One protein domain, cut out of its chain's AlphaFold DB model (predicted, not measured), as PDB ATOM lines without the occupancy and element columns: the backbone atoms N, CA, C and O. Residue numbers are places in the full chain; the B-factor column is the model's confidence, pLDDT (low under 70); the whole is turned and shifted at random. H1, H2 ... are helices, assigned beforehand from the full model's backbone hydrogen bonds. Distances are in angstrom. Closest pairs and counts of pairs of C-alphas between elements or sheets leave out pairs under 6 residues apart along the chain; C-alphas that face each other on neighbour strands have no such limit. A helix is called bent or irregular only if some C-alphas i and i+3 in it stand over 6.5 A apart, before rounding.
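AT A GLANCE: This is residues 111 to 233 of the 665 residues of an uncharacterized protein of Opitutales bacterium (UniProt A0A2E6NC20). Three long helices lie side by side as an up-and-down bundle, each running against the one before it, and the longest of them, H3, runs far beyond the other two as a single helical arm. The bundle makes one part of a long rod, and residues 208 to 233 of H3 stick out alone at one end of it. The printed part has 123 residues, with three named helices in the order H1, H2, H3 and no named strand; its class is all helix. It is extended, with a radius of gyration of the C-alphas of 25.0 A, and the C-alphas span 96 by 18 by 16 A.

HOW THE PARTS SIT: H3, residues 179 to 233, is the longest helix. With its residues 181 to 204 alone it touches H2, residues 156 to 177; their closest C-alphas, those of Ala 175 and Gly 182, are 4.0 A apart. H2 and H3 form a helical hairpin, with a shallow tilt of 4 degrees, opposite ways. With its residues 181 to 200 alone H3 touches H1, residues 117 to 152, closest at the C-alphas of Ile 142 and Ala 193, 6.3 A apart. H1 and H3 run the same way at a shallow tilt of 13 degrees. H1 and H2 touch and form the other helical hairpin, with a shallow tilt of 15 degrees, opposite ways; their closest C-alphas, those of Ile 142 and Leu 163, are 6.1 A apart. In H1 every O i to N i+4 pair is within hydrogen-bond range, against 13 of 18 in H2 and 49 of 51 in H3.

IN THESE COORDINATES: H3 measures 76.6 A from first to last C-alpha and ends at C-alpha 233, at (165.058, 292.197, 226.030). It has a kink of 42 degrees near residue 226 and is irregular, with C-alphas 225 and 228 7.1 A apart. H2 measures 32.7 A and begins at C-alpha 156, at (122.013, 278.994, 239.445). It has a kink of 28 degrees near residue 170 and is irregular, with C-alphas 158 and 161 7.0 A apart. H1 measures 52.3 A and begins at C-alpha 117, at (76.002, 267.820, 240.244).

THE WHOLE: The two C-alphas farthest apart, those of Ser 116 and Gln 232, are 95.8 A apart. Without residues 208 to 233, which stand free, the body has 97 residues and spans 58 by 16 by 16 A. The printed part has no cut. The links from H1 to H2 and from H2 to H3 are tight, with 3 residues and 1 residue. The mean pLDDT of the printed part is 85.0, and the model's confidence is under 70 at residues 111 to 119 and 121 to 122.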
ATOM      1  N   VAL A 111      83.817 272.234 250.699       55.38
ATOM      2  CA  VAL A 111      82.491 272.720 250.277       55.38
ATOM      3  C   VAL A 111      81.998 271.912 249.069       55.38
ATOM      4  O   VAL A 111      82.500 272.085 247.960       55.38
ATOM      5  N   GLY A 112      80.999 271.054 249.281       55.69
ATOM      6  CA  GLY A 112      80.323 270.285 248.230       55.69
ATOM      7  C   GLY A 112      80.510 268.771 248.353       55.69
ATOM      8  O   GLY A 112      81.601 268.285 248.637       55.69
ATOM      9  N   ASP A 113      79.430 268.022 248.128       60.09
ATOM     10  CA  ASP A 113      79.453 266.557 248.111       60.09
ATOM     11  C   ASP A 113      80.050 265.988 246.805       60.09
ATOM     12  O   ASP A 113      80.154 266.669 245.781       60.09
ATOM     13  N   SER A 114      80.461 264.719 246.828       61.97
ATOM     14  CA  SER A 114      81.046 264.051 245.654       61.97
ATOM     15  C   SER A 114      79.992 263.431 244.726       61.97
ATOM     16  O   SER A 114      80.354 262.824 243.717       61.97
ATOM     17  N   TYR A 115      78.699 263.575 245.032       59.38
ATOM     18  CA  TYR A 115      77.632 262.737 244.466       59.38
ATOM     19  C   TYR A 115      76.670 263.552 243.604       59.38
ATOM     20  O   TYR A 115      76.324 263.139 242.496       59.38
ATOM     21  N   SER A 116      76.305 264.750 244.056       68.69
ATOM     22  CA  SER A 116      75.413 265.656 243.350       68.69
ATOM     23  C   SER A 116      76.164 266.501 242.319       68.69
ATOM     24  O   SER A 116      77.349 266.817 242.450       68.69
ATOM     25  N   VAL A 117      75.455 266.909 241.265       60.75
ATOM     26  CA  VAL A 117      76.002 267.820 240.244       60.75
ATOM     27  C   VAL A 117      76.420 269.152 240.879       60.75
ATOM     28  O   VAL A 117      77.467 269.698 240.529       60.75
ATOM     29  N   PHE A 118      75.653 269.649 241.853       61.03
ATOM     30  CA  PHE A 118      75.958 270.888 242.570       61.03
ATOM     31  C   PHE A 118      77.180 270.748 243.484       61.03
ATOM     32  O   PHE A 118      78.040 271.624 243.462       61.03
ATOM     33  N   GLY A 119      77.304 269.638 244.216       68.56
ATOM     34  CA  GLY A 119      78.458 269.338 245.065       68.56
ATOM     35  C   GLY A 119      79.750 269.188 244.263       68.56
ATOM     36  O   GLY A 119      80.733 269.867 244.557       68.56
ATOM     37  N   LYS A 120      79.718 268.423 243.163       71.38
ATOM     38  CA  LYS A 120      80.851 268.294 242.226       71.38
ATOM     39  C   LYS A 120      81.269 269.642 241.641       71.38
ATOM     40  O   LYS A 120      82.462 269.919 241.533       71.38
ATOM     41  N   THR A 121      80.301 270.488 241.286       66.50
ATOM     42  CA  THR A 121      80.568 271.829 240.743       66.50
ATOM     43  C   THR A 121      81.153 272.761 241.807       66.50
ATOM     44  O   THR A 121      82.125 273.460 241.531       66.50
ATOM     45  N   ALA A 122      80.618 272.741 243.033       68.00
ATOM     46  CA  ALA A 122      81.130 273.526 244.155       68.00
ATOM     47  C   ALA A 122      82.562 273.112 244.532       68.00
ATOM     48  O   ALA A 122      83.429 273.971 244.679       68.00
ATOM     49  N   LYS A 123      82.835 271.803 244.579       75.31
ATOM     50  CA  LYS A 123      84.168 271.247 244.830       75.31
ATOM     51  C   LYS A 123      85.160 271.613 243.728       75.31
ATOM     52  O   LYS A 123      86.270 272.039 244.029       75.31
ATOM     53  N   ALA A 124      84.762 271.505 242.459       73.12
ATOM     54  CA  ALA A 124      85.602 271.904 241.331       73.12
ATOM     55  C   ALA A 124      85.935 273.405 241.366       73.12
ATOM     56  O   ALA A 124      87.084 273.781 241.156       73.12
ATOM     57  N   PHE A 125      84.955 274.258 241.684       70.38
ATOM     58  CA  PHE A 125      85.168 275.698 241.832       70.38
ATOM     59  C   PHE A 125      86.092 276.029 243.013       70.38
ATOM     60  O   PHE A 125      86.982 276.870 242.890       70.38
ATOM     61  N   TYR A 126      85.910 275.349 244.147       76.50
ATOM     62  CA  TYR A 126      86.774 275.505 245.312       76.50
ATOM     63  C   TYR A 126      88.225 275.110 244.999       76.50
ATOM     64  O   TYR A 126      89.133 275.893 245.269       76.50
ATOM     65  N   LEU A 127      88.439 273.945 244.376       79.06
ATOM     66  CA  LEU A 127      89.771 273.470 243.989       79.06
ATOM     67  C   LEU A 127      90.437 274.390 242.957       79.06
ATOM     68  O   LEU A 127      91.624 274.670 243.086       79.06
ATOM     69  N   ASP A 128      89.691 274.915 241.980       77.69
ATOM     70  CA  ASP A 128      90.205 275.893 241.008       77.69
ATOM     71  C   ASP A 128      90.637 277.208 241.686       77.69
ATOM     72  O   ASP A 128      91.726 277.724 241.430       77.69
ATOM     73  N   SER A 129      89.819 277.730 242.604       75.06
ATOM     74  CA  SER A 129      90.135 278.943 243.370       75.06
ATOM     75  C   SER A 129      91.356 278.755 244.285       75.06
ATOM     76  O   SER A 129      92.254 279.607 244.329       75.06
ATOM     77  N   ALA A 130      91.428 277.613 244.976       78.50
ATOM     78  CA  ALA A 130      92.568 277.242 245.807       78.50
ATOM     79  C   ALA A 130      93.845 277.095 244.965       78.50
ATOM     80  O   ALA A 130      94.870 277.686 245.309       78.50
ATOM     81  N   SER A 131      93.761 276.406 243.821       84.44
ATOM     82  CA  SER A 131      94.866 276.232 242.872       84.44
ATOM     83  C   SER A 131      95.435 277.568 242.409       84.44
ATOM     84  O   SER A 131      96.638 277.772 242.507       84.44
ATOM     85  N   LYS A 132      94.594 278.525 241.997       82.00
ATOM     86  CA  LYS A 132      95.043 279.866 241.567       82.00
ATOM     87  C   LYS A 132      95.715 280.667 242.682       82.00
ATOM     88  O   LYS A 132      96.665 281.418 242.441       82.00
ATOM     89  N   THR A 133      95.216 280.533 243.910       79.81
ATOM     90  CA  THR A 133      95.795 281.212 245.076       79.81
ATOM     91  C   THR A 133      97.176 280.641 245.393       79.81
ATOM     92  O   THR A 133      98.132 281.401 245.550       79.81
ATOM     93  N   ILE A 134      97.291 279.310 245.418       84.62
ATOM     94  CA  ILE A 134      98.556 278.602 245.631       84.62
ATOM     95  C   ILE A 134      99.544 278.921 244.508       84.62
ATOM     96  O   ILE A 134     100.685 279.275 244.789       84.62
ATOM     97  N   GLU A 135      99.098 278.896 243.251       91.19
ATOM     98  CA  GLU A 135      99.907 279.262 242.088       91.19
ATOM     99  C   GLU A 135     100.515 280.662 242.250       91.19
ATOM    100  O   GLU A 135     101.710 280.865 242.036       91.19
ATOM    101  N   THR A 136      99.707 281.637 242.673       87.75
ATOM    102  CA  THR A 136     100.154 283.022 242.863       87.75
ATOM    103  C   THR A 136     101.208 283.139 243.967       87.75
ATOM    104  O   THR A 136     102.201 283.851 243.797       87.75
ATOM    105  N   LEU A 137     101.016 282.442 245.092       85.56
ATOM    106  CA  LEU A 137     101.967 282.438 246.207       85.56
ATOM    107  C   LEU A 137     103.284 281.753 245.823       85.56
ATOM    108  O   LEU A 137     104.345 282.346 246.007       85.56
ATOM    109  N   ALA A 138     103.209 280.579 245.196       92.56
ATOM    110  CA  ALA A 138     104.375 279.838 244.732       92.56
ATOM    111  C   ALA A 138     105.197 280.645 243.717       92.56
ATOM    112  O   ALA A 138     106.413 280.765 243.852       92.56
ATOM    113  N   LYS A 139     104.545 281.293 242.739       96.38
ATOM    114  CA  LYS A 139     105.230 282.184 241.785       96.38
ATOM    115  C   LYS A 139     105.938 283.344 242.481       96.38
ATOM    116  O   LYS A 139     107.045 283.704 242.087       96.38
ATOM    117  N   LYS A 140     105.321 283.933 243.511       91.56
ATOM    118  CA  LYS A 140     105.934 285.012 244.295       91.56
ATOM    119  C   LYS A 140     107.178 284.526 245.041       91.56
ATOM    120  O   LYS A 140     108.176 285.242 245.061       91.56
ATOM    121  N   GLU A 141     107.133 283.335 245.628       93.06
ATOM    122  CA  GLU A 141     108.271 282.755 246.345       93.06
ATOM    123  C   GLU A 141     109.420 282.377 245.402       93.06
ATOM    124  O   GLU A 141     110.558 282.766 245.653       93.06
ATOM    125  N   ILE A 142     109.116 281.760 244.254       95.69
ATOM    126  CA  ILE A 142     110.081 281.499 243.171       95.69
ATOM    127  C   ILE A 142     110.807 282.787 242.759       95.69
ATOM    128  O   ILE A 142     112.037 282.827 242.707       95.69
ATOM    129  N   LEU A 143     110.059 283.863 242.495       95.75
ATOM    130  CA  LEU A 143     110.648 285.151 242.120       95.75
ATOM    131  C   LEU A 143     111.477 285.759 243.259       95.75
ATOM    132  O   LEU A 143     112.515 286.369 243.003       95.75
ATOM    133  N   SER A 144     111.048 285.584 244.512       94.81
ATOM    134  CA  SER A 144     111.791 286.044 245.687       94.81
ATOM    135  C   SER A 144     113.131 285.321 245.828       94.81
ATOM    136  O   SER A 144     114.143 285.979 246.055       94.81
ATOM    137  N   LEU A 145     113.160 283.995 245.657       95.94
ATOM    138  CA  LEU A 145     114.396 283.207 245.687       95.94
ATOM    139  C   LEU A 145     115.374 283.666 244.605       95.94
ATOM    140  O   LEU A 145     116.542 283.913 244.902       95.94
ATOM    141  N   ILE A 146     114.889 283.864 243.376       96.19
ATOM    142  CA  ILE A 146     115.714 284.366 242.267       96.19
ATOM    143  C   ILE A 146     116.239 285.772 242.569       96.19
ATOM    144  O   ILE A 146     117.416 286.040 242.362       96.19
ATOM    145  N   THR A 147     115.407 286.656 243.125       93.50
ATOM    146  CA  THR A 147     115.823 288.020 243.492       93.50
ATOM    147  C   THR A 147     116.924 288.006 244.557       93.50
ATOM    148  O   THR A 147     117.896 288.752 244.463       93.50
ATOM    149  N   ILE A 148     116.801 287.143 245.570       93.62
ATOM    150  CA  ILE A 148     117.820 286.990 246.619       93.62
ATOM    151  C   ILE A 148     119.117 286.427 246.024       93.62
ATOM    152  O   ILE A 148     120.202 286.916 246.339       93.62
ATOM    153  N   ALA A 149     119.018 285.440 245.132       94.88
ATOM    154  CA  ALA A 149     120.168 284.888 244.424       94.88
ATOM    155  C   ALA A 149     120.856 285.936 243.534       94.88
ATOM    156  O   ALA A 149     122.081 286.014 243.497       94.88
ATOM    157  N   GLU A 150     120.086 286.791 242.855       90.75
ATOM    158  CA  GLU A 150     120.601 287.918 242.073       90.75
ATOM    159  C   GLU A 150     121.359 288.934 242.925       90.75
ATOM    160  O   GLU A 150     122.395 289.432 242.483       90.75
ATOM    161  N   GLN A 151     120.853 289.238 244.122       89.25
ATOM    162  CA  GLN A 151     121.471 290.183 245.057       89.25
ATOM    163  C   GLN A 151     122.767 289.644 245.667       89.25
ATOM    164  O   GLN A 151     123.696 290.414 245.899       89.25
ATOM    165  N   ASN A 152     122.833 288.333 245.901       92.38
ATOM    166  CA  ASN A 152     123.975 287.676 246.536       92.38
ATOM    167  C   ASN A 152     124.970 287.060 245.537       92.38
ATOM    168  O   ASN A 152     125.956 286.465 245.966       92.38
ATOM    169  N   ASP A 153     124.719 287.183 244.227       89.44
ATOM    170  CA  ASP A 153     125.459 286.498 243.155       89.44
ATOM    171  C   ASP A 153     125.580 284.967 243.384       89.44
ATOM    172  O   ASP A 153     126.620 284.359 243.122       89.44
ATOM    173  N   THR A 154     124.508 284.332 243.877       92.50
ATOM    174  CA  THR A 154     124.459 282.881 244.132       92.50
ATOM    175  C   THR A 154     124.325 282.093 242.820       92.50
ATOM    176  O   THR A 154     123.335 282.279 242.124       92.50
ATOM    177  N   PRO A 155     125.229 281.159 242.473       91.19
ATOM    178  CA  PRO A 155     125.143 280.401 241.220       91.19
ATOM    179  C   PRO A 155     123.789 279.706 241.005       91.19
ATOM    180  O   PRO A 155     123.237 279.114 241.934       91.19
ATOM    181  N   TYR A 156     123.283 279.675 239.762       92.00
ATOM    182  CA  TYR A 156     122.013 278.994 239.445       92.00
ATOM    183  C   TYR A 156     121.985 277.524 239.903       92.00
ATOM    184  O   TYR A 156     120.944 277.011 240.317       92.00
ATOM    185  N   ALA A 157     123.139 276.851 239.854       89.62
ATOM    186  CA  ALA A 157     123.284 275.467 240.293       89.62
ATOM    187  C   ALA A 157     122.861 275.251 241.757       89.62
ATOM    188  O   ALA A 157     122.331 274.189 242.066       89.62
ATOM    189  N   ASP A 158     123.036 276.257 242.616       92.06
ATOM    190  CA  ASP A 158     122.769 276.155 244.053       92.06
ATOM    191  C   ASP A 158     121.301 276.451 244.402       92.06
ATOM    192  O   ASP A 158     120.822 276.062 245.467       92.06
ATOM    193  N   ILE A 159     120.571 277.126 243.507       93.81
ATOM    194  CA  ILE A 159     119.154 277.468 243.706       93.81
ATOM    195  C   ILE A 159     118.199 276.581 242.904       93.81
ATOM    196  O   ILE A 159     117.002 276.595 243.172       93.81
ATOM    197  N   LYS A 160     118.693 275.810 241.922       93.38
ATOM    198  CA  LYS A 160     117.865 274.938 241.069       93.38
ATOM    199  C   LYS A 160     116.988 273.998 241.899       93.38
ATOM    200  O   LYS A 160     115.798 273.889 241.617       93.38
ATOM    201  N   ASP A 161     117.570 273.360 242.910       92.69
ATOM    202  CA  ASP A 161     116.853 272.409 243.761       92.69
ATOM    203  C   ASP A 161     115.866 273.136 244.687       92.69
ATOM    204  O   ASP A 161     114.723 272.715 244.805       92.69
ATOM    205  N   GLN A 162     116.232 274.315 245.207       94.94
ATOM    206  CA  GLN A 162     115.333 275.146 246.025       94.94
ATOM    207  C   GLN A 162     114.090 275.600 245.247       94.94
ATOM    208  O   GLN A 162     112.994 275.665 245.797       94.94
ATOM    209  N   LEU A 163     114.241 275.907 243.955       91.88
ATOM    210  CA  LEU A 163     113.104 276.225 243.093       91.88
ATOM    211  C   LEU A 163     112.157 275.028 242.951       91.88
ATOM    212  O   LEU A 163     110.945 275.225 242.953       91.88
ATOM    213  N   GLN A 164     112.695 273.810 242.840       92.75
ATOM    214  CA  GLN A 164     111.887 272.593 242.775       92.75
ATOM    215  C   GLN A 164     111.214 272.293 244.120       92.75
ATOM    216  O   GLN A 164     110.027 271.986 244.130       92.75
ATOM    217  N   ASP A 165     111.921 272.474 245.238       93.38
ATOM    218  CA  ASP A 165     111.375 272.282 246.585       93.38
ATOM    219  C   ASP A 165     110.154 273.183 246.836       93.38
ATOM    220  O   ASP A 165     109.155 272.740 247.403       93.38
ATOM    221  N   VAL A 166     110.186 274.436 246.358       92.25
ATOM    222  CA  VAL A 166     109.023 275.341 246.418       92.25
ATOM    223  C   VAL A 166     107.860 274.799 245.583       92.25
ATOM    224  O   VAL A 166     106.718 274.798 246.044       92.25
ATOM    225  N   VAL A 167     108.121 274.321 244.362       92.69
ATOM    226  CA  VAL A 167     107.079 273.736 243.501       92.69
ATOM    227  C   VAL A 167     106.447 272.511 244.167       92.69
ATOM    228  O   VAL A 167     105.219 272.405 244.226       92.69
ATOM    229  N   ASP A 168     107.264 271.606 244.694       91.25
ATOM    230  CA  ASP A 168     106.803 270.365 245.307       91.25
ATOM    231  C   ASP A 168     106.020 270.655 246.597       91.25
ATOM    232  O   ASP A 168     104.877 270.211 246.724       91.25
ATOM    233  N   GLY A 169     106.540 271.518 247.477       88.75
ATOM    234  CA  GLY A 169     105.883 271.882 248.737       88.75
ATOM    235  C   GLY A 169     104.504 272.528 248.558       88.75
ATOM    236  O   GLY A 169     103.566 272.222 249.298       88.75
ATOM    237  N   TYR A 170     104.328 273.382 247.544       88.00
ATOM    238  CA  TYR A 170     103.019 273.985 247.261       88.00
ATOM    239  C   TYR A 170     102.038 273.028 246.575       88.00
ATOM    240  O   TYR A 170     100.826 273.196 246.712       88.00
ATOM    241  N   THR A 171     102.525 272.031 245.837       88.94
ATOM    242  CA  THR A 171     101.665 271.151 245.029       88.94
ATOM    243  C   THR A 171     101.227 269.892 245.765       88.94
ATOM    244  O   THR A 171     100.128 269.401 245.500       88.94
ATOM    245  N   GLU A 172     102.017 269.416 246.730       87.00
ATOM    246  CA  GLU A 172     101.711 268.244 247.559       87.00
ATOM    247  C   GLU A 172     100.376 268.408 248.306       87.00
ATOM    248  O   GLU A 172      99.503 267.544 248.227       87.00
ATOM    249  N   THR A 173     100.141 269.587 248.893       79.44
ATOM    250  CA  THR A 173      98.892 269.893 249.619       79.44
ATOM    251  C   THR A 173      97.626 269.761 248.766       79.44
ATOM    252  O   THR A 173      96.585 269.339 249.269       79.44
ATOM    253  N   LEU A 174      97.690 270.101 247.474       80.25
ATOM    254  CA  LEU A 174      96.570 269.928 246.547       80.25
ATOM    255  C   LEU A 174      96.501 268.514 245.979       80.25
ATOM    256  O   LEU A 174      95.399 268.031 245.736       80.25
ATOM    257  N   ALA A 175      97.639 267.848 245.784       80.94
ATOM    258  CA  ALA A 175      97.687 266.474 245.296       80.94
ATOM    259  C   ALA A 175      97.023 265.486 246.270       80.94
ATOM    260  O   ALA A 175      96.377 264.535 245.818       80.94
ATOM    261  N   ASP A 176      97.120 265.750 247.575       82.19
ATOM    262  CA  ASP A 176      96.439 264.983 248.623       82.19
ATOM    263  C   ASP A 176      94.908 265.109 248.549       82.19
ATOM    264  O   ASP A 176      94.182 264.147 248.815       82.19
ATOM    265  N   GLN A 177      94.406 266.283 248.151       80.69
ATOM    266  CA  GLN A 177      92.969 266.562 248.034       80.69
ATOM    267  C   GLN A 177      92.403 266.102 246.685       80.69
ATOM    268  O   GLN A 177      91.351 265.462 246.613       80.69
ATOM    269  N   ASP A 178      93.105 266.421 245.601       83.75
ATOM    270  CA  ASP A 178      92.798 265.998 244.244       83.75
ATOM    271  C   ASP A 178      94.096 265.818 243.442       83.75
ATOM    272  O   ASP A 178      94.748 266.771 243.005       83.75
ATOM    273  N   GLN A 179      94.450 264.553 243.203       83.81
ATOM    274  CA  GLN A 179      95.681 264.180 242.508       83.81
ATOM    275  C   GLN A 179      95.783 264.787 241.099       83.81
ATOM    276  O   GLN A 179      96.890 265.010 240.604       83.81
ATOM    277  N   PHE A 180      94.657 265.027 240.421       80.81
ATOM    278  CA  PHE A 180      94.662 265.602 239.080       80.81
ATOM    279  C   PHE A 180      94.987 267.098 239.132       80.81
ATOM    280  O   PHE A 180      95.879 267.547 238.412       80.81
ATOM    281  N   VAL A 181      94.314 267.850 240.008       81.25
ATOM    282  CA  VAL A 181      94.564 269.290 240.188       81.25
ATOM    283  C   VAL A 181      95.993 269.534 240.679       81.25
ATOM    284  O   VAL A 181      96.688 270.377 240.114       81.25
ATOM    285  N   GLY A 182      96.475 268.743 241.644       82.81
ATOM    286  CA  GLY A 182      97.855 268.835 242.131       82.81
ATOM    287  C   GLY A 182      98.902 268.597 241.035       82.81
ATOM    288  O   GLY A 182      99.849 269.371 240.909       82.81
ATOM    289  N   LYS A 183      98.710 267.582 240.174       84.31
ATOM    290  CA  LYS A 183      99.611 267.320 239.030       84.31
ATOM    291  C   LYS A 183      99.602 268.444 237.998       84.31
ATOM    292  O   LYS A 183     100.659 268.788 237.470       84.31
ATOM    293  N   LEU A 184      98.428 269.002 237.698       84.56
ATOM    294  CA  LEU A 184      98.310 270.117 236.760       84.56
ATOM    295  C   LEU A 184      99.070 271.342 237.279       84.56
ATOM    296  O   LEU A 184      99.916 271.881 236.565       84.56
ATOM    297  N   LEU A 185      98.832 271.714 238.539       87.75
ATOM    298  CA  LEU A 185      99.515 272.833 239.178       87.75
ATOM    299  C   LEU A 185     101.033 272.611 239.250       87.75
ATOM    300  O   LEU A 185     101.799 273.531 238.965       87.75
ATOM    301  N   ASN A 186     101.485 271.393 239.569       91.25
ATOM    302  CA  ASN A 186     102.910 271.053 239.584       91.25
ATOM    303  C   ASN A 186     103.553 271.262 238.212       91.25
ATOM    304  O   ASN A 186     104.622 271.865 238.125       91.25
ATOM    305  N   SER A 187     102.881 270.856 237.132       88.69
ATOM    306  CA  SER A 187     103.374 271.096 235.775       88.69
ATOM    307  C   SER A 187     103.472 272.590 235.449       88.69
ATOM    308  O   SER A 187     104.450 273.011 234.832       88.69
ATOM    309  N   GLU A 188     102.477 273.394 235.827       89.62
ATOM    310  CA  GLU A 188     102.461 274.837 235.554       89.62
ATOM    311  C   GLU A 188     103.551 275.579 236.335       89.62
ATOM    312  O   GLU A 188     104.295 276.384 235.764       89.62
ATOM    313  N   LEU A 189     103.693 275.269 237.624       91.62
ATOM    314  CA  LEU A 189     104.714 275.861 238.480       91.62
ATOM    315  C   LEU A 189     106.123 275.401 238.104       91.62
ATOM    316  O   LEU A 189     107.020 276.239 238.048       91.62
ATOM    317  N   SER A 190     106.313 274.127 237.748       91.06
ATOM    318  CA  SER A 190     107.593 273.618 237.236       91.06
ATOM    319  C   SER A 190     108.023 274.359 235.968       91.06
ATOM    320  O   SER A 190     109.175 274.769 235.849       91.06
ATOM    321  N   LEU A 191     107.100 274.581 235.021       91.19
ATOM    322  CA  LEU A 191     107.385 275.341 233.798       91.19
ATOM    323  C   LEU A 191     107.743 276.800 234.101       91.19
ATOM    324  O   LEU A 191     108.672 277.345 233.499       91.19
ATOM    325  N   PHE A 192     107.032 277.430 235.037       94.06
ATOM    326  CA  PHE A 192     107.322 278.797 235.458       94.06
ATOM    327  C   PHE A 192     108.689 278.908 236.149       94.06
ATOM    328  O   PHE A 192     109.512 279.721 235.726       94.06
ATOM    329  N   ALA A 193     108.956 278.070 237.156       92.19
ATOM    330  CA  ALA A 193     110.228 278.008 237.874       92.19
ATOM    331  C   ALA A 193     111.397 277.764 236.915       92.19
ATOM    332  O   ALA A 193     112.411 278.458 236.974       92.19
ATOM    333  N   TYR A 194     111.218 276.836 235.972       89.94
ATOM    334  CA  TYR A 194     112.202 276.545 234.940       89.94
ATOM    335  C   TYR A 194     112.477 277.757 234.042       89.94
ATOM    336  O   TYR A 194     113.635 278.110 233.826       89.94
ATOM    337  N   SER A 195     111.428 278.420 233.539       93.38
ATOM    338  CA  SER A 195     111.574 279.603 232.684       93.38
ATOM    339  C   SER A 195     112.326 280.725 233.400       93.38
ATOM    340  O   SER A 195     113.260 281.286 232.834       93.38
ATOM    341  N   GLN A 196     111.945 281.033 234.642       95.69
ATOM    342  CA  GLN A 196     112.593 282.092 235.419       95.69
ATOM    343  C   GLN A 196     114.035 281.717 235.789       95.69
ATOM    344  O   GLN A 196     114.946 282.530 235.648       95.69
ATOM    345  N   GLY A 197     114.272 280.460 236.173       93.25
ATOM    346  CA  GLY A 197     115.613 279.937 236.426       93.25
ATOM    347  C   GLY A 197     116.518 279.988 235.191       93.25
ATOM    348  O   GLY A 197     117.695 280.321 235.299       93.25
ATOM    349  N   GLN A 198     115.979 279.726 233.996       91.38
ATOM    350  CA  GLN A 198     116.729 279.830 232.744       91.38
ATOM    351  C   GLN A 198     117.116 281.277 232.421       91.38
ATOM    352  O   GLN A 198     118.237 281.523 231.964       91.38
ATOM    353  N   ASP A 199     116.212 282.231 232.638       92.88
ATOM    354  CA  ASP A 199     116.503 283.650 232.433       92.88
ATOM    355  C   ASP A 199     117.566 284.150 233.423       92.88
ATOM    356  O   ASP A 199     118.504 284.840 233.011       92.88
ATOM    357  N   TYR A 200     117.509 283.696 234.679       93.62
ATOM    358  CA  TYR A 200     118.556 283.950 235.668       93.62
ATOM    359  C   TYR A 200     119.909 283.338 235.267       93.62
ATOM    360  O   TYR A 200     120.919 284.037 235.213       93.62
ATOM    361  N   ALA A 201     119.948 282.065 234.864       91.38
ATOM    362  CA  ALA A 201     121.184 281.425 234.408       91.38
ATOM    363  C   ALA A 201     121.812 282.155 233.201       91.38
ATOM    364  O   ALA A 201     123.034 282.257 233.071       91.38
ATOM    365  N   ARG A 202     120.986 282.708 232.301       89.38
ATOM    366  CA  ARG A 202     121.462 283.547 231.187       89.38
ATOM    367  C   ARG A 202     122.044 284.873 231.673       89.38
ATOM    368  O   ARG A 202     123.049 285.316 231.109       89.38
ATOM    369  N   SER A 203     121.434 285.504 232.677       89.62
ATOM    370  CA  SER A 203     121.937 286.751 233.261       89.62
ATOM    371  C   SER A 203     123.275 286.524 233.982       89.62
ATOM    372  O   SER A 203     124.220 287.286 233.765       89.62
ATOM    373  N   GLU A 204     123.418 285.415 234.714       88.31
ATOM    374  CA  GLU A 204     124.668 284.981 235.349       88.31
ATOM    375  C   GLU A 204     125.785 284.773 234.310       88.31
ATOM    376  O   GLU A 204     126.879 285.331 234.430       88.31
ATOM    377  N   LEU A 205     125.502 284.042 233.226       85.56
ATOM    378  CA  LEU A 205     126.461 283.845 232.132       85.56
ATOM    379  C   LEU A 205     126.877 285.168 231.475       85.56
ATOM    380  O   LEU A 205     128.038 285.324 231.082       85.56
ATOM    381  N   ALA A 206     125.956 286.126 231.353       86.62
ATOM    382  CA  ALA A 206     126.272 287.457 230.849       86.62
ATOM    383  C   ALA A 206     127.218 288.208 231.802       86.62
ATOM    384  O   ALA A 206     128.252 288.698 231.337       86.62
ATOM    385  N   LYS A 207     126.932 288.212 233.115       86.50
ATOM    386  CA  LYS A 207     127.804 288.793 234.155       86.50
ATOM    387  C   LYS A 207     129.203 288.167 234.130       86.50
ATOM    388  O   LYS A 207     130.201 288.885 234.083       86.50
ATOM    389  N   LEU A 208     129.296 286.834 234.089       84.75
ATOM    390  CA  LEU A 208     130.571 286.111 234.018       84.75
ATOM    391  C   LEU A 208     131.368 286.467 232.762       84.75
ATOM    392  O   LEU A 208     132.585 286.646 232.823       84.75
ATOM    393  N   ARG A 209     130.694 286.597 231.614       84.81
ATOM    394  CA  ARG A 209     131.342 287.022 230.372       84.81
ATOM    395  C   ARG A 209     131.882 288.444 230.487       84.81
ATOM    396  O   ARG A 209     132.993 288.691 230.029       84.81
ATOM    397  N   ASP A 210     131.135 289.362 231.089       85.25
ATOM    398  CA  ASP A 210     131.581 290.748 231.255       85.25
ATOM    399  C   ASP A 210     132.738 290.863 232.259       85.25
ATOM    400  O   ASP A 210     133.707 291.572 231.980       85.25
ATOM    401  N   LYS A 211     132.731 290.075 233.341       85.38
ATOM    402  CA  LYS A 211     133.883 289.942 234.246       85.38
ATOM    403  C   LYS A 211     135.127 289.440 233.509       85.38
ATOM    404  O   LYS A 211     136.182 290.062 233.592       85.38
ATOM    405  N   ARG A 212     134.999 288.374 232.709       83.56
ATOM    406  CA  ARG A 212     136.113 287.853 231.896       83.56
ATOM    407  C   ARG A 212     136.596 288.849 230.847       83.56
ATOM    408  O   ARG A 212     137.791 288.908 230.587       83.56
ATOM    409  N   LYS A 213     135.703 289.642 230.241       88.62
ATOM    410  CA  LYS A 213     136.116 290.743 229.355       88.62
ATOM    411  C   LYS A 213     136.953 291.768 230.111       88.62
ATOM    412  O   LYS A 213     137.962 292.196 229.569       88.62
ATOM    413  N   ALA A 214     136.558 292.152 231.325       82.94
ATOM    414  CA  ALA A 214     137.321 293.098 232.134       82.94
ATOM    415  C   ALA A 214     138.709 292.539 232.495       82.94
ATOM    416  O   ALA A 214     139.713 293.205 232.259       82.94
ATOM    417  N   GLU A 215     138.780 291.291 232.965       81.81
ATOM    418  CA  GLU A 215     140.047 290.592 233.247       81.81
ATOM    419  C   GLU A 215     140.937 290.486 231.998       81.81
ATOM    420  O   GLU A 215     142.147 290.722 232.056       81.81
ATOM    421  N   PHE A 216     140.336 290.175 230.847       89.31
ATOM    422  CA  PHE A 216     141.021 290.128 229.559       89.31
ATOM    423  C   PHE A 216     141.572 291.498 229.151       89.31
ATOM    424  O   PHE A 216     142.719 291.577 228.709       89.31
ATOM    425  N   THR A 217     140.796 292.573 229.321       86.00
ATOM    426  CA  THR A 217     141.243 293.946 229.046       86.00
ATOM    427  C   THR A 217     142.435 294.309 229.925       86.00
ATOM    428  O   THR A 217     143.468 294.683 229.381       86.00
ATOM    429  N   VAL A 218     142.362 294.081 231.242       84.06
ATOM    430  CA  VAL A 218     143.474 294.350 232.178       84.06
ATOM    431  C   VAL A 218     144.723 293.543 231.815       84.06
ATOM    432  O   VAL A 218     145.836 294.066 231.814       84.06
ATOM    433  N   THR A 219     144.559 292.268 231.458       83.25
ATOM    434  CA  THR A 219     145.682 291.410 231.037       83.25
ATOM    435  C   THR A 219     146.313 291.913 229.736       83.25
ATOM    436  O   THR A 219     147.534 291.886 229.582       83.25
ATOM    437  N   THR A 220     145.489 292.394 228.804       84.94
ATOM    438  CA  THR A 220     145.936 292.953 227.522       84.94
ATOM    439  C   THR A 220     146.659 294.285 227.719       84.94
ATOM    440  O   THR A 220     147.732 294.477 227.152       84.94
ATOM    441  N   GLU A 221     146.135 295.165 228.571       87.12
ATOM    442  CA  GLU A 221     146.776 296.427 228.958       87.12
ATOM    443  C   GLU A 221     148.121 296.175 229.643       87.12
ATOM    444  O   GLU A 221     149.135 296.724 229.221       87.12
ATOM    445  N   THR A 222     148.175 295.245 230.602       84.94
ATOM    446  CA  THR A 222     149.427 294.840 231.265       84.94
ATOM    447  C   THR A 222     150.451 294.311 230.254       84.94
ATOM    448  O   THR A 222     151.649 294.587 230.349       84.94
ATOM    449  N   PHE A 223     150.001 293.545 229.253       88.19
ATOM    450  CA  PHE A 223     150.868 293.103 228.163       88.19
ATOM    451  C   PHE A 223     151.390 294.289 227.338       88.19
ATOM    452  O   PHE A 223     152.584 294.317 227.040       88.19
ATOM    453  N   PHE A 224     150.540 295.270 227.013       87.31
ATOM    454  CA  PHE A 224     150.927 296.479 226.275       87.31
ATOM    455  C   PHE A 224     151.934 297.332 227.054       87.31
ATOM    456  O   PHE A 224     152.946 297.745 226.491       87.31
ATOM    457  N   GLU A 225     151.718 297.526 228.352       84.12
ATOM    458  CA  GLU A 225     152.649 298.220 229.249       84.12
ATOM    459  C   GLU A 225     153.992 297.489 229.386       84.12
ATOM    460  O   GLU A 225     155.037 298.115 229.557       84.12
ATOM    461  N   GLY A 226     153.985 296.158 229.267       84.94
ATOM    462  CA  GLY A 226     155.180 295.318 229.268       84.94
ATOM    463  C   GLY A 226     155.961 295.304 227.948       84.94
ATOM    464  O   GLY A 226     157.106 294.835 227.932       84.94
ATOM    465  N   LEU A 227     155.397 295.821 226.847       86.56
ATOM    466  CA  LEU A 227     156.040 295.809 225.527       86.56
ATOM    467  C   LEU A 227     157.423 296.477 225.498       86.56
ATOM    468  O   LEU A 227     158.312 295.876 224.901       86.56
ATOM    469  N   PRO A 228     157.688 297.638 226.136       86.56
ATOM    470  CA  PRO A 228     159.020 298.246 226.117       86.56
ATOM    471  C   PRO A 228     160.094 297.297 226.652       86.56
ATOM    472  O   PRO A 228     161.158 297.165 226.052       86.56
ATOM    473  N   ASN A 229     159.786 296.577 227.736       83.50
ATOM    474  CA  ASN A 229     160.686 295.585 228.317       83.50
ATOM    475  C   ASN A 229     160.848 294.379 227.389       83.50
ATOM    476  O   ASN A 229     161.973 293.950 227.147       83.50
ATOM    477  N   GLU A 230     159.754 293.842 226.836       83.12
ATOM    478  CA  GLU A 230     159.847 292.746 225.865       83.12
ATOM    479  C   GLU A 230     160.739 293.158 224.686       83.12
ATOM    480  O   GLU A 230     161.697 292.446 224.406       83.12
ATOM    481  N   ILE A 231     160.516 294.334 224.085       82.25
ATOM    482  CA  ILE A 231     161.305 294.901 222.977       82.25
ATOM    483  C   ILE A 231     162.779 295.085 223.357       82.25
ATOM    484  O   ILE A 231     163.671 294.693 222.597       82.25
ATOM    485  N   GLN A 232     163.053 295.652 224.534       79.00
ATOM    486  CA  GLN A 232     164.412 295.869 225.028       79.00
ATOM    487  C   GLN A 232     165.160 294.533 225.183       79.00
ATOM    488  O   GLN A 232     166.312 294.410 224.760       79.00
ATOM    489  N   TYR A 233     164.488 293.512 225.726       75.00
ATOM    490  CA  TYR A 233     165.058 292.197 226.030       75.00
ATOM    491  C   TYR A 233     164.787 291.119 224.975       75.00
ATOM    492  O   TYR A 233     165.132 289.956 225.200       75.00
TER     493      TYR A 233